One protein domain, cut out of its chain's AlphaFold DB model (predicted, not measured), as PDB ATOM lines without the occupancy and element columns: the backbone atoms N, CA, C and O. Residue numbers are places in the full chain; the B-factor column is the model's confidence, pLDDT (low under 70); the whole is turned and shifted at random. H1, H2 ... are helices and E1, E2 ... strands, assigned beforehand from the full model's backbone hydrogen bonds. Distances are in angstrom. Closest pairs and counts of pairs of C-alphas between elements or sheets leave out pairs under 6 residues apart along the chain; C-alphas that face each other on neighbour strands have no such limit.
ATOM      1  N   VAL A  11     -20.431  40.180  56.037       94.31
ATOM      2  CA  VAL A  11     -21.291  38.998  56.123       94.31
ATOM      3  C   VAL A  11     -20.395  37.780  56.272       94.31
ATOM      4  O   VAL A  11     -19.385  37.666  55.577       94.31
ATOM      5  N   ARG A  12     -20.755  36.885  57.188       94.25
ATOM      6  CA  ARG A  12     -20.154  35.562  57.312       94.25
ATOM      7  C   ARG A  12     -21.167  34.527  56.853       94.25
ATOM      8  O   ARG A  12     -22.321  34.550  57.273       94.25
ATOM      9  N   VAL A  13     -20.698  33.617  56.012       94.56
ATOM     10  CA  VAL A  13     -21.436  32.434  55.582       94.56
ATOM     11  C   VAL A  13     -20.673  31.225  56.098       94.56
ATOM     12  O   VAL A  13     -19.469  31.115  55.872       94.56
ATOM     13  N   THR A  14     -21.351  30.353  56.834       95.69
ATOM     14  CA  THR A  14     -20.804  29.074  57.307       95.69
ATOM     15  C   THR A  14     -21.779  27.965  56.976       95.69
ATOM     16  O   THR A  14     -22.981  28.195  56.904       95.69
ATOM     17  N   GLY A  15     -21.286  26.752  56.772       91.69
ATOM     18  CA  GLY A  15     -22.156  25.647  56.413       91.69
ATOM     19  C   GLY A  15     -21.401  24.457  55.867       91.69
ATOM     20  O   GLY A  15     -20.170  24.461  55.813       91.69
ATOM     21  N   TYR A  16     -22.175  23.469  55.443       90.12
ATOM     22  CA  TYR A  16     -21.705  22.277  54.761       90.12
ATOM     23  C   TYR A  16     -22.198  22.298  53.323       90.12
ATOM     24  O   TYR A  16     -23.323  22.718  53.037       90.12
ATOM     25  N   LEU A  17     -21.337  21.832  52.427       86.62
ATOM     26  CA  LEU A  17     -21.710  21.505  51.067       86.62
ATOM     27  C   LEU A  17     -21.852  19.992  51.013       86.62
ATOM     28  O   LEU A  17     -20.849  19.289  51.140       86.62
ATOM     29  N   LEU A  18     -23.083  19.501  50.905       82.31
ATOM     30  CA  LEU A  18     -23.301  18.080  50.692       82.31
ATOM     31  C   LEU A  18     -23.294  17.816  49.192       82.31
ATOM     32  O   LEU A  18     -23.885  18.570  48.415       82.31
ATOM     33  N   TRP A  19     -22.561  16.773  48.831       78.75
ATOM     34  CA  TRP A  19     -22.463  16.239  47.487       78.75
ATOM     35  C   TRP A  19     -23.042  14.834  47.528       78.75
ATOM     36  O   TRP A  19     -22.619  14.033  48.367       78.75
ATOM     37  N   ASP A  20     -23.970  14.553  46.627       74.06
ATOM     38  CA  ASP A  20     -24.434  13.201  46.371       74.06
ATOM     39  C   ASP A  20     -24.622  12.966  44.869       74.06
ATOM     40  O   ASP A  20     -24.629  13.887  44.041       74.06
ATOM     41  N   ASP A  21     -24.684  11.684  44.535       72.62
ATOM     42  CA  ASP A  21     -24.928  11.142  43.209       72.62
ATOM     43  C   ASP A  21     -26.176  10.236  43.209       72.62
ATOM     44  O   ASP A  21     -26.315   9.351  42.360       72.62
ATOM     45  N   GLU A  22     -27.091  10.448  44.166       72.25
ATOM     46  CA  GLU A  22     -28.186   9.513  44.455       72.25
ATOM     47  C   GLU A  22     -29.260   9.511  43.348       72.25
ATOM     48  O   GLU A  22     -29.944   8.509  43.150       72.25
ATOM     49  N   HIS A  23     -29.315  10.559  42.515       70.56
ATOM     50  CA  HIS A  23     -30.337  10.753  41.473       70.56
ATOM     51  C   HIS A  23     -29.994  10.221  40.071       70.56
ATOM     52  O   HIS A  23     -30.489  10.707  39.045       70.56
ATOM     53  N   ASN A  24     -29.145   9.200  40.006       70.38
ATOM     54  CA  ASN A  24     -28.685   8.627  38.742       70.38
ATOM     55  C   ASN A  24     -29.571   7.487  38.215       70.38
ATOM     56  O   ASN A  24     -29.284   6.927  37.150       70.38
ATOM     57  N   SER A  25     -30.638   7.115  38.931       70.12
ATOM     58  CA  SER A  25     -31.456   5.961  38.557       70.12
ATOM     59  C   SER A  25     -32.432   6.275  37.417       70.12
ATOM     60  O   SER A  25     -32.982   7.372  37.286       70.12
ATOM     61  N   SER A  26     -32.724   5.270  36.585       70.94
ATOM     62  CA  SER A  26     -33.670   5.408  35.468       70.94
ATOM     63  C   SER A  26     -35.085   5.806  35.907       70.94
ATOM     64  O   SER A  26     -35.814   6.423  35.132       70.94
ATOM     65  N   ALA A  27     -35.481   5.463  37.138       73.69
ATOM     66  CA  ALA A  27     -36.789   5.801  37.696       73.69
ATOM     67  C   ALA A  27     -36.936   7.306  37.984       73.69
ATOM     68  O   ALA A  27     -38.030   7.852  37.858       73.69
ATOM     69  N   GLU A  28     -35.838   7.983  38.316       72.44
ATOM     70  CA  GLU A  28     -35.819   9.408  38.679       72.44
ATOM     71  C   GLU A  28     -35.662  10.331  37.466       72.44
ATOM     72  O   GLU A  28     -36.030  11.506  37.485       72.44
ATOM     73  N   ILE A  29     -35.123   9.784  36.382       71.44
ATOM     74  CA  ILE A  29     -34.835  10.476  35.127       71.44
ATOM     75  C   ILE A  29     -36.077  10.571  34.220       71.44
ATOM     76  O   ILE A  29     -36.200  11.510  33.426       71.44
ATOM     77  N   GLY A  30     -37.001   9.614  34.343       71.00
ATOM     78  CA  GLY A  30     -38.250   9.558  33.589       71.00
ATOM     79  C   GLY A  30     -38.207   8.656  32.342       71.00
ATOM     80  O   GLY A  30     -37.150   8.415  31.757       71.00
ATOM     81  N   PRO A  31     -39.377   8.158  31.895       69.19
ATOM     82  CA  PRO A  31     -39.490   7.035  30.954       69.19
ATOM     83  C   PRO A  31     -39.140   7.383  29.499       69.19
ATOM     84  O   PRO A  31     -39.057   6.504  28.645       69.19
ATOM     85  N   THR A  32     -38.978   8.666  29.186       69.88
ATOM     86  CA  THR A  32     -38.705   9.171  27.832       69.88
ATOM     87  C   THR A  32     -37.214   9.191  27.491       69.88
ATOM     88  O   THR A  32     -36.845   9.384  26.331       69.88
ATOM     89  N   ILE A  33     -36.348   8.972  28.481       69.06
ATOM     90  CA  ILE A  33     -34.902   8.885  28.314       69.06
ATOM     91  C   ILE A  33     -34.532   7.412  28.088       69.06
ATOM     92  O   ILE A  33     -34.603   6.600  29.001       69.06
ATOM     93  N   GLN A  34     -34.164   7.046  26.859       61.09
ATOM     94  CA  GLN A  34     -34.058   5.643  26.434       61.09
ATOM     95  C   GLN A  34     -32.638   5.060  26.510       61.09
ATOM     96  O   GLN A  34     -32.458   3.872  26.262       61.09
ATOM     97  N   ARG A  35     -31.600   5.851  26.808       64.62
ATOM     98  CA  ARG A  35     -30.207   5.370  26.933       64.62
ATOM     99  C   ARG A  35     -29.449   6.255  27.977       64.62
ATOM    100  O   ARG A  35     -30.047   7.232  28.342       64.62
ATOM    101  N   LEU A  36     -28.224   5.972  28.459       67.75
ATOM    102  CA  LEU A  36     -27.313   6.815  29.306       67.75
ATOM    103  C   LEU A  36     -25.825   6.728  28.863       67.75
ATOM    104  O   LEU A  36     -25.237   5.676  29.075       67.75
ATOM    105  N   GLY A  37     -25.197   7.727  28.192       64.00
ATOM    106  CA  GLY A  37     -23.735   7.687  27.867       64.00
ATOM    107  C   GLY A  37     -23.158   8.253  26.525       64.00
ATOM    108  O   GLY A  37     -23.816   8.366  25.497       64.00
ATOM    109  N   ARG A  38     -21.838   8.559  26.480       61.44
ATOM    110  CA  ARG A  38     -21.081   9.099  25.300       61.44
ATOM    111  C   ARG A  38     -20.903   8.108  24.142       61.44
ATOM    112  O   ARG A  38     -20.468   8.468  23.056       61.44
ATOM    113  N   ASN A  39     -21.262   6.866  24.385       62.34
ATOM    114  CA  ASN A  39     -21.350   5.750  23.455       62.34
ATOM    115  C   ASN A  39     -22.673   5.739  22.656       62.34
ATOM    116  O   ASN A  39     -23.049   4.710  22.102       62.34
ATOM    117  N   GLY A  40     -23.388   6.870  22.590       58.81
ATOM    118  CA  GLY A  40     -24.659   7.009  21.873       58.81
ATOM    119  C   GLY A  40     -25.884   6.744  22.740       58.81
ATOM    120  O   GLY A  40     -26.945   6.433  22.207       58.81
ATOM    121  N   LEU A  41     -25.736   6.859  24.058       53.81
ATOM    122  CA  LEU A  41     -26.740   6.567  25.059       53.81
ATOM    123  C   LEU A  41     -27.264   7.916  25.697       53.81
ATOM    124  O   LEU A  41     -26.481   8.838  25.872       53.81
ATOM    125  N   HIS A  42     -28.561   8.162  25.975       62.19
ATOM    126  CA  HIS A  42     -29.104   9.487  26.339       62.19
ATOM    127  C   HIS A  42     -28.480   9.989  27.649       62.19
ATOM    128  O   HIS A  42     -28.731   9.411  28.664       62.19
ATOM    129  N   GLN A  43     -27.738  11.084  27.737       65.94
ATOM    130  CA  GLN A  43     -27.204  11.538  29.041       65.94
ATOM    131  C   GLN A  43     -28.155  12.570  29.678       65.94
ATOM    132  O   GLN A  43     -27.971  13.763  29.444       65.94
ATOM    133  N   PRO A  44     -29.223  12.194  30.406       68.94
ATOM    134  CA  PRO A  44     -30.105  13.137  31.054       68.94
ATOM    135  C   PRO A  44     -29.286  13.900  32.079       68.94
ATOM    136  O   PRO A  44     -28.473  13.334  32.820       68.94
ATOM    137  N   TRP A  45     -29.533  15.200  32.114       64.12
ATOM    138  CA  TRP A  45     -28.827  16.105  33.000       64.12
ATOM    139  C   TRP A  45     -28.937  15.644  34.455       64.12
ATOM    140  O   TRP A  45     -27.943  15.705  35.145       64.12
ATOM    141  N   ARG A  46     -30.057  15.052  34.893       63.75
ATOM    142  CA  ARG A  46     -30.182  14.484  36.249       63.75
ATOM    143  C   ARG A  46     -29.190  13.353  36.562       63.75
ATOM    144  O   ARG A  46     -28.722  13.298  37.680       63.75
ATOM    145  N   SER A  47     -28.810  12.524  35.582       63.47
ATOM    146  CA  SER A  47     -27.855  11.407  35.783       63.47
ATOM    147  C   SER A  47     -26.375  11.790  35.739       63.47
ATOM    148  O   SER A  47     -25.489  10.951  35.872       63.47
ATOM    149  N   THR A  48     -26.099  13.037  35.367       63.50
ATOM    150  CA  THR A  48     -24.733  13.541  35.167       63.50
ATOM    151  C   THR A  48     -24.495  14.856  35.892       63.50
ATOM    152  O   THR A  48     -23.356  15.314  35.971       63.50
ATOM    153  N   ALA A  49     -25.559  15.474  36.401       68.31
ATOM    154  CA  ALA A  49     -25.498  16.648  37.236       68.31
ATOM    155  C   ALA A  49     -25.077  16.228  38.632       68.31
ATOM    156  O   ALA A  49     -25.474  15.193  39.154       68.31
ATOM    157  N   TRP A  50     -24.277  17.089  39.232       69.50
ATOM    158  CA  TRP A  50     -24.033  17.036  40.656       69.50
ATOM    159  C   TRP A  50     -25.214  17.704  41.341       69.50
ATOM    160  O   TRP A  50     -25.553  18.839  40.984       69.50
ATOM    161  N   GLU A  51     -25.822  17.023  42.309       73.81
ATOM    162  CA  GLU A  51     -26.704  17.705  43.241       73.81
ATOM    163  C   GLU A  51     -25.863  18.255  44.387       73.81
ATOM    164  O   GLU A  51     -24.944  17.624  44.914       73.81
ATOM    165  N   ILE A  52     -26.106  19.523  44.684       76.62
ATOM    166  CA  ILE A  52     -25.418  20.234  45.742       76.62
ATOM    167  C   ILE A  52     -26.497  20.682  46.705       76.62
ATOM    168  O   ILE A  52     -27.316  21.537  46.361       76.62
ATOM    169  N   HIS A  53     -26.453  20.155  47.924       82.12
ATOM    170  CA  HIS A  53     -27.345  20.577  48.994       82.12
ATOM    171  C   HIS A  53     -26.585  21.509  49.943       82.12
ATOM    172  O   HIS A  53     -25.815  21.049  50.793       82.12
ATOM    173  N   PRO A  54     -26.748  22.838  49.812       85.00
ATOM    174  CA  PRO A  54     -26.136  23.766  50.742       85.00
ATOM    175  C   PRO A  54     -26.938  23.791  52.042       85.00
ATOM    176  O   PRO A  54     -28.081  24.245  52.080       85.00
ATOM    177  N   LEU A  55     -26.303  23.384  53.138       91.50
ATOM    178  CA  LEU A  55     -26.797  23.673  54.478       91.50
ATOM    179  C   LEU A  55     -25.955  24.804  55.055       91.50
ATOM    180  O   LEU A  55     -24.834  24.573  55.506       91.50
ATOM    181  N   MET A  56     -26.479  26.031  55.026       94.12
ATOM    182  CA  MET A  56     -25.715  27.212  55.428       94.12
ATOM    183  C   MET A  56     -26.450  28.138  56.395       94.12
ATOM    184  O   MET A  56     -27.669  28.293  56.361       94.12
ATOM    185  N   LYS A  57     -25.651  28.808  57.224       94.44
ATOM    186  CA  LYS A  57     -26.013  29.941  58.066       94.44
ATOM    187  C   LYS A  57     -25.381  31.202  57.488       94.44
ATOM    188  O   LYS A  57     -24.194  31.229  57.166       94.44
ATOM    189  N   VAL A  58     -26.172  32.266  57.422       94.81
ATOM    190  CA  VAL A  58     -25.722  33.598  57.013       94.81
ATOM    191  C   VAL A  58     -25.888  34.544  58.196       94.81
ATOM    192  O   VAL A  58     -26.962  34.614  58.791       94.81
ATOM    193  N   GLU A  59     -24.832  35.269  58.553       96.06
ATOM    194  CA  GLU A  59     -24.857  36.238  59.649       96.06
ATOM    195  C   GLU A  59     -24.165  37.550  59.263       96.06
ATOM    196  O   GLU A  59     -23.123  37.566  58.605       96.06
ATOM    197  N   VAL A  60     -24.743  38.673  59.694       94.38
ATOM    198  CA  VAL A  60     -24.104  39.987  59.586       94.38
ATOM    199  C   VAL A  60     -23.176  40.160  60.780       94.38
ATOM    200  O   VAL A  60     -23.607  40.097  61.932       94.38
ATOM    201  N   LEU A  61     -21.899  40.385  60.503       88.88
ATOM    202  CA  LEU A  61     -20.902  40.658  61.523       88.88
ATOM    203  C   LEU A  61     -20.989  42.119  61.967       88.88
ATOM    204  O   LEU A  61     -21.289  43.015  61.169       88.88
ATOM    205  N   LYS A  62     -20.734  42.326  63.257       82.50
ATOM    206  CA  LYS A  62     -20.606  43.654  63.856       82.50
ATOM    207  C   LYS A  62     -19.282  44.304  63.469       82.50
ATOM    208  O   LYS A  62     -18.280  43.565  63.334       82.50
TER     209      LYS A  62
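Overview. This is residues 11 to 62 of the 62 residues of an uncharacterized protein of Verrucomicrobia bacterium (UniProt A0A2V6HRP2). A long, narrow ribbon of two antiparallel strands, E1 and E2 side by side, ends in a loose looped head made by residues 21 to 50, which holds the one short helix, H1. The free ends of the ribbon, at Val 11 and Lys 62, lie at the far end of the whole from that head. The printed part has 52 residues, with two named strands and one named helix in the order E1, H1, E2; under half of the residues are in named elements, and the class is mostly strand. The whole is extended, a rod with a radius of gyration of the C-alphas of 17.0 A and spans of 55 by 20 by 14 A.

Arrangement. E1, residues 11 to 20, and E2, residues 51 to 61, are antiparallel neighbours, with 168 degrees between their directions. C-alphas 11 and 60 face each other at 4.6 A, and C-alphas 20 and 51 face each other at 5.9 A. N 12 and O 59 are within hydrogen-bond range at 2.8 A, as are N 53 and O 18 at 3.1 A. A tight link of 5 residues joins E1 to H1, residues 26 to 29. H1 is too short for any pair of O i and N i+4 inside it, and its one pair of O i and N i+3 is not within range.

Along the chain. E1 begins at C-alpha 11 (-21.291, 38.998, 56.123) and is 27.8 A long. H1 begins at C-alpha 26 (-33.670, 5.408, 35.468). E2 is 29.9 A long and ends at C-alpha 61 (-20.902, 40.658, 61.523).

Size, cuts and confidence. The two C-alphas farthest apart, those of Gly 40 and Lys 62, are 55.9 A apart, while those of Val 11 and Lys 62 are 9.1 A apart. The printed part has no cut. The link from H1 to E2, residues 30 to 50, is long. The mean pLDDT of the printed part is 75.8, and residues 31 to 50 are under 70.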